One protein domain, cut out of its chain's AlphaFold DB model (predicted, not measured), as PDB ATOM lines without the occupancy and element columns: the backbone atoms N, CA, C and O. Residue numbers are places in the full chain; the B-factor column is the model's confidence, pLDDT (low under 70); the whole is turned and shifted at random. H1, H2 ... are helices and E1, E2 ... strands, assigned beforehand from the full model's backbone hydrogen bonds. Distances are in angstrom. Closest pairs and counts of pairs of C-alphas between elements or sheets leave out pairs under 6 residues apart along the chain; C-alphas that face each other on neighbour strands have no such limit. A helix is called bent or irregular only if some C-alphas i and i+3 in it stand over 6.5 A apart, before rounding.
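This is residues 2 to 50 of the 102 residues of the protein "Hypothetical protein" of Micromonas pusilla (UniProt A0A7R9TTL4). Look first for a small two-stranded parallel sheet, E1 beside E2, with H2 packed over one of its faces, more on E2 than on E1; the short H1 sits off to the side, reaching E1 with Leu 12, and residues 3 to 9 stick out as a free arm that makes much of the length. The printed part has 49 residues with two named helices and two named strands, in the order H1, E1, H2, E2, and under half of the residues are in named elements. The class is mixed, helices and strands. The whole is only just compact, close to loose, with a radius of gyration of the C-alphas of 11.2 A, and the C-alphas span 31 by 23 by 14 A.

Start at Gly 2 and go along residues 3 to 9, which stand free. You then reach H1, residues 12 to 18, and a short link of 7 residues takes you to E1, residues 26 to 28. The closest C-alphas of H1 and E1 are those of Leu 12 and Gly 27, 7.1 A apart. A tight link of 4 residues brings you to H2, residues 33 to 41, and a tight link of 5 residues to E2, residues 47 to 49. E1, H2 and E2 form a strand-helix-strand unit, two parallel neighbour strands with a helix between them along the chain, and its crossover is right-handed. E1 and E2 are parallel, with 32 degrees between their directions. C-alphas 27 and 48 face each other at 4.7 A; look there for N 27 and O 47, 3.0 A apart, and N 49 and O 27, 2.8 A apart, both within hydrogen-bond range. The closest C-alphas of H2 and E2 are those of Ala 36 and Ile 48, 6.1 A apart. H2 and E1 are near each other, with 5 pairs of C-alphas within 10 A. H1 is apart from H2 and from E2. In H1 and H2 every O i to N i+4 pair is within hydrogen-bond range.

Find C-alpha 12 at (16.470, 92.436, 109.964); from there H1 runs 9.7 A to C-alpha 18. H1 is neither bent nor irregular, but only just: C-alphas 15 and 18 are 6.0 A apart. E1 covers 6.6 A from C-alpha 26 to C-alpha 28. Find C-alpha 33 at (22.133, 92.450, 125.942), where H2 begins its 12.2 A to C-alpha 41. E2 covers 6.8 A and ends at C-alpha 49, at (15.656, 99.620, 121.052).

The two C-alphas farthest apart are those of Val 6 and Glu 34, 31.1 A. The printed part has no cut, and no link between its named elements is long. The mean pLDDT of the printed part is 91.0; look for values under 70 at residues 2 to 4.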
ATOM      1  N   GLY A   2       4.193  90.791 115.893       57.59
ATOM      2  CA  GLY A   2       4.850  91.044 114.601       57.59
ATOM      3  C   GLY A   2       4.525  90.104 113.434       57.59
ATOM      4  O   GLY A   2       4.953  90.400 112.328       57.59
ATOM      5  N   SER A   3       3.746  89.034 113.615       63.38
ATOM      6  CA  SER A   3       3.138  88.339 112.474       63.38
ATOM      7  C   SER A   3       1.702  88.815 112.312       63.38
ATOM      8  O   SER A   3       0.899  88.809 113.249       63.38
ATOM      9  N   HIS A   4       1.392  89.281 111.117       59.66
ATOM     10  CA  HIS A   4       0.029  89.444 110.650       59.66
ATOM     11  C   HIS A   4      -0.049  88.501 109.452       59.66
ATOM     12  O   HIS A   4       0.864  88.541 108.627       59.66
ATOM     13  N   ASP A   5      -1.073  87.649 109.361       77.94
ATOM     14  CA  ASP A   5      -1.212  86.573 108.350       77.94
ATOM     15  C   ASP A   5      -1.338  87.077 106.892       77.94
ATOM     16  O   ASP A   5      -1.827  86.392 106.000       77.94
ATOM     17  N   VAL A   6      -0.911  88.311 106.648       82.31
ATOM     18  CA  VAL A   6      -0.932  89.036 105.383       82.31
ATOM     19  C   VAL A   6       0.455  89.137 104.736       82.31
ATOM     20  O   VAL A   6       0.548  89.599 103.605       82.31
ATOM     21  N   SER A   7       1.535  88.729 105.420       74.12
ATOM     22  CA  SER A   7       2.903  88.751 104.879       74.12
ATOM     23  C   SER A   7       3.796  87.687 105.527       74.12
ATOM     24  O   SER A   7       3.639  87.408 106.719       74.12
ATOM     25  N   PRO A   8       4.790  87.146 104.794       81.00
ATOM     26  CA  PRO A   8       5.909  86.439 105.403       81.00
ATOM     27  C   PRO A   8       6.587  87.292 106.477       81.00
ATOM     28  O   PRO A   8       6.632  88.524 106.379       81.00
ATOM     29  N   VAL A   9       7.140  86.625 107.488       81.19
ATOM     30  CA  VAL A   9       7.974  87.278 108.498       81.19
ATOM     31  C   VAL A   9       9.240  87.793 107.818       81.19
ATOM     32  O   VAL A   9       9.971  87.024 107.200       81.19
ATOM     33  N   VAL A  10       9.499  89.090 107.958       84.38
ATOM     34  CA  VAL A  10      10.726  89.733 107.480       84.38
ATOM     35  C   VAL A  10      11.606  90.030 108.686       84.38
ATOM     36  O   VAL A  10      11.218  90.795 109.569       84.38
ATOM     37  N   ALA A  11      12.784  89.416 108.731       88.38
ATOM     38  CA  ALA A  11      13.783  89.677 109.761       88.38
ATOM     39  C   ALA A  11      14.750  90.792 109.319       88.38
ATOM     40  O   ALA A  11      14.876  91.082 108.127       88.38
ATOM     41  N   LEU A  12      15.473  91.396 110.267       91.56
ATOM     42  CA  LEU A  12      16.470  92.436 109.964       91.56
ATOM     43  C   LEU A  12      17.539  92.000 108.940       91.56
ATOM     44  O   LEU A  12      17.817  92.795 108.037       91.56
ATOM     45  N   PRO A  13      18.066  90.754 108.975       91.38
ATOM     46  CA  PRO A  13      18.993  90.284 107.948       91.38
ATOM     47  C   PRO A  13      18.400  90.358 106.538       91.38
ATOM     48  O   PRO A  13      19.112  90.723 105.610       91.38
ATOM     49  N   CYS A  14      17.100  90.094 106.367       91.31
ATOM     50  CA  CYS A  14      16.448  90.183 105.059       91.31
ATOM     51  C   CYS A  14      16.427  91.623 104.535       91.31
ATOM     52  O   CYS A  14      16.655  91.865 103.354       91.31
ATOM     53  N   LEU A  15      16.196  92.604 105.411       93.00
ATOM     54  CA  LEU A  15      16.233  94.014 105.021       93.00
ATOM     55  C   LEU A  15      17.653  94.460 104.656       93.00
ATOM     56  O   LEU A  15      17.835  95.176 103.671       93.00
ATOM     57  N   ARG A  16      18.662  94.031 105.423       91.88
ATOM     58  CA  ARG A  16      20.056  94.414 105.164       91.88
ATOM     59  C   ARG A  16      20.674  93.708 103.976       91.88
ATOM     60  O   ARG A  16      21.190  94.362 103.077       91.88
ATOM     61  N   LYS A  17      20.670  92.381 104.016       91.38
ATOM     62  CA  LYS A  17      21.465  91.527 103.133       91.38
ATOM     63  C   LYS A  17      20.719  91.232 101.839       91.38
ATOM     64  O   LYS A  17      21.315  91.352 100.774       91.38
ATOM     65  N   ASP A  18      19.421  90.939 101.921       91.44
ATOM     66  CA  ASP A  18      18.646  90.539 100.739       91.44
ATOM     67  C   ASP A  18      18.100  91.758  99.984       91.44
ATOM     68  O   ASP A  18      18.229  91.853  98.764       91.44
ATOM     69  N   ALA A  19      17.513  92.721 100.703       91.38
ATOM     70  CA  ALA A  19      16.930  93.925 100.108       91.38
ATOM     71  C   ALA A  19      17.937  95.073  99.910       91.38
ATOM     72  O   ALA A  19      17.594  96.081  99.292       91.38
ATOM     73  N   GLY A  20      19.163  94.945 100.433       93.00
ATOM     74  CA  GLY A  20      20.219  95.946 100.272       93.00
ATOM     75  C   GLY A  20      19.883  97.304 100.892       93.00
ATOM     76  O   GLY A  20      20.339  98.333 100.394       93.00
ATOM     77  N   TYR A  21      19.060  97.344 101.945       95.06
ATOM     78  CA  TYR A  21      18.791  98.587 102.662       95.06
ATOM     79  C   TYR A  21      20.100  99.109 103.273       95.06
ATOM     80  O   TYR A  21      20.858  98.322 103.840       95.06
ATOM     81  N   THR A  22      20.379 100.416 103.172       94.56
ATOM     82  CA  THR A  22      21.663 101.030 103.594       94.56
ATOM     83  C   THR A  22      21.543 102.173 104.604       94.56
ATOM     84  O   THR A  22      22.552 102.534 105.199       94.56
ATOM     85  N   ASN A  23      20.343 102.708 104.863       96.19
ATOM     86  CA  ASN A  23      20.143 103.774 105.866       96.19
ATOM     87  C   ASN A  23      20.283 103.230 107.293       96.19
ATOM     88  O   ASN A  23      20.773 102.132 107.438       96.19
ATOM     89  N   ALA A  24      19.881 103.935 108.351       96.88
ATOM     90  CA  ALA A  24      19.883 103.360 109.700       96.88
ATOM     91  C   ALA A  24      18.722 102.360 109.886       96.88
ATOM     92  O   ALA A  24      17.593 102.644 109.483       96.88
ATOM     93  N   LEU A  25      18.981 101.212 110.513       96.31
ATOM     94  CA  LEU A  25      17.998 100.177 110.838       96.31
ATOM     95  C   LEU A  25      18.123  99.790 112.306       96.31
ATOM     96  O   LEU A  25      19.187  99.386 112.772       96.31
ATOM     97  N   PHE A  26      17.003  99.874 113.013       96.75
ATOM     98  CA  PHE A  26      16.949  99.601 114.439       96.75
ATOM     99  C   PHE A  26      16.106  98.365 114.730       96.75
ATOM    100  O   PHE A  26      14.938  98.286 114.339       96.75
ATOM    101  N   GLY A  27      16.698  97.406 115.438       95.38
ATOM    102  CA  GLY A  27      15.988  96.241 115.955       95.38
ATOM    103  C   GLY A  27      15.220  96.588 117.224       95.38
ATOM    104  O   GLY A  27      15.653  97.417 118.017       95.38
ATOM    105  N   ASN A  28      14.063  95.968 117.436       95.06
ATOM    106  CA  ASN A  28      13.303  96.105 118.677       95.06
ATOM    107  C   ASN A  28      12.522  94.818 118.974       95.06
ATOM    108  O   ASN A  28      12.419  93.947 118.116       95.06
ATOM    109  N   VAL A  29      11.953  94.737 120.181       91.75
ATOM    110  CA  VAL A  29      11.207  93.588 120.738       91.75
ATOM    111  C   VAL A  29      12.078  92.373 121.075       91.75
ATOM    112  O   VAL A  29      12.646  91.727 120.209       91.75
ATOM    113  N   GLY A  30      12.096  91.993 122.357       90.69
ATOM    114  CA  GLY A  30      12.611  90.690 122.800       90.69
ATOM    115  C   GLY A  30      14.135  90.541 122.831       90.69
ATOM    116  O   GLY A  30      14.620  89.454 123.125       90.69
ATOM    117  N   TYR A  31      14.887  91.608 122.562       95.44
ATOM    118  CA  TYR A  31      16.343  91.593 122.679       95.44
ATOM    119  C   TYR A  31      16.802  91.523 124.141       95.44
ATOM    120  O   TYR A  31      16.254  92.202 125.013       95.44
ATOM    121  N   THR A  32      17.843  90.727 124.379       95.62
ATOM    122  CA  THR A  32      18.695  90.765 125.573       95.62
ATOM    123  C   THR A  32      19.966  91.550 125.237       95.62
ATOM    124  O   THR A  32      20.194  91.879 124.073       95.62
ATOM    125  N   GLY A  33      20.822  91.845 126.223       95.50
ATOM    126  CA  GLY A  33      22.133  92.450 125.942       95.50
ATOM    127  C   GLY A  33      22.982  91.596 124.993       95.50
ATOM    128  O   GLY A  33      23.568  92.112 124.047       95.50
ATOM    129  N   GLU A  34      22.970  90.277 125.192       96.44
ATOM    130  CA  GLU A  34      23.701  89.321 124.356       96.44
ATOM    131  C   GLU A  34      23.170  89.286 122.918       96.44
ATOM    132  O   GLU A  34      23.935  89.474 121.972       96.44
ATOM    133  N   SER A  35      21.856  89.109 122.730       96.81
ATOM    134  CA  SER A  35      21.289  89.045 121.379       96.81
ATOM    135  C   SER A  35      21.325  90.395 120.662       96.81
ATOM    136  O   SER A  35      21.381  90.430 119.432       96.81
ATOM    137  N   ALA A  36      21.331  91.505 121.408       97.00
ATOM    138  CA  ALA A  36      21.520  92.836 120.851       97.00
ATOM    139  C   ALA A  36      22.936  93.021 120.298       97.00
ATOM    140  O   ALA A  36      23.082  93.440 119.150       97.00
ATOM    141  N   ASN A  37      23.960  92.655 121.078       97.00
ATOM    142  CA  ASN A  37      25.350  92.703 120.627       97.00
ATOM    143  C   ASN A  37      25.557  91.811 119.401       97.00
ATOM    144  O   ASN A  37      26.081  92.283 118.397       97.00
ATOM    145  N   ALA A  38      25.046  90.576 119.428       97.31
ATOM    146  CA  ALA A  38      25.160  89.655 118.300       97.31
ATOM    147  C   ALA A  38      24.539  90.215 117.005       97.31
ATOM    148  O   ALA A  38      25.121  90.076 115.931       97.31
ATOM    149  N   ALA A  39      23.378  90.878 117.084       96.50
ATOM    150  CA  ALA A  39      22.728  91.474 115.914       96.50
ATOM    151  C   ALA A  39      23.505  92.670 115.336       96.50
ATOM    152  O   ALA A  39      23.556  92.836 114.115       96.50
ATOM    153  N   ILE A  40      24.113  93.492 116.198       97.12
ATOM    154  CA  ILE A  40      24.946  94.625 115.776       97.12
ATOM    155  C   ILE A  40      26.255  94.118 115.158       97.12
ATOM    156  O   ILE A  40      26.620  94.534 114.060       97.12
ATOM    157  N   GLU A  41      26.933  93.171 115.810       97.62
ATOM    158  CA  GLU A  41      28.181  92.567 115.319       97.62
ATOM    159  C   GLU A  41      27.995  91.846 113.977       97.62
ATOM    160  O   GLU A  41      28.871  91.898 113.113       97.62
ATOM    161  N   ALA A  42      26.834  91.220 113.759       95.94
ATOM    162  CA  ALA A  42      26.483  90.573 112.495       95.94
ATOM    163  C   ALA A  42      26.133  91.556 111.355       95.94
ATOM    164  O   ALA A  42      25.897  91.114 110.221       95.94
ATOM    165  N   GLY A  43      26.074  92.863 111.643       95.19
ATOM    166  CA  GLY A  43      25.672  93.912 110.702       95.19
ATOM    167  C   GLY A  43      24.181  93.896 110.355       95.19
ATOM    168  O   GLY A  43      23.777  94.467 109.341       95.19
ATOM    169  N   ASP A  44      23.357  93.219 111.160       95.25
ATOM    170  CA  ASP A  44      21.917  93.101 110.922       95.25
ATOM    171  C   ASP A  44      21.147  94.325 111.444       95.25
ATOM    172  O   ASP A  44      20.079  94.648 110.925       95.25
ATOM    173  N   ALA A  45      21.690  95.034 112.438       97.06
ATOM    174  CA  ALA A  45      21.122  96.256 113.003       97.06
ATOM    175  C   ALA A  45      22.213  97.285 113.331       97.06
ATOM    176  O   ALA A  45      23.309  96.920 113.739       97.06
ATOM    177  N   ASP A  46      21.883  98.573 113.227       97.88
ATOM    178  CA  ASP A  46      22.773  99.671 113.626       97.88
ATOM    179  C   ASP A  46      22.616 100.024 115.115       97.88
ATOM    180  O   ASP A  46      23.540 100.518 115.755       97.88
ATOM    181  N   ALA A  47      21.432  99.772 115.678       97.44
ATOM    182  CA  ALA A  47      21.164  99.873 117.107       97.44
ATOM    183  C   ALA A  47      19.958  99.013 117.496       97.44
ATOM    184  O   ALA A  47      19.153  98.612 116.649       97.44
ATOM    185  N   ILE A  48      19.809  98.774 118.798       97.81
ATOM    186  CA  ILE A  48      18.695  98.020 119.370       97.81
ATOM    187  C   ILE A  48      17.917  98.900 120.347       97.81
ATOM    188  O   ILE A  48      18.491  99.576 121.198       97.81
ATOM    189  N   ILE A  49      16.594  98.875 120.218       97.56
ATOM    190  CA  ILE A  49      15.656  99.620 121.052       97.56
ATOM    191  C   ILE A  49      15.079  98.675 122.106       97.56
ATOM    192  O   ILE A  49      14.436  97.668 121.787       97.56
ATOM    193  N   PHE A  50      15.253  99.042 123.374       97.12
ATOM    194  CA  PHE A  50      14.693  98.329 124.517       97.12
ATOM    195  C   PHE A  50      13.470  99.072 125.061       97.12
ATOM    196  O   PHE A  50      13.534 100.263 125.343       97.12
TER     197      PHE A  50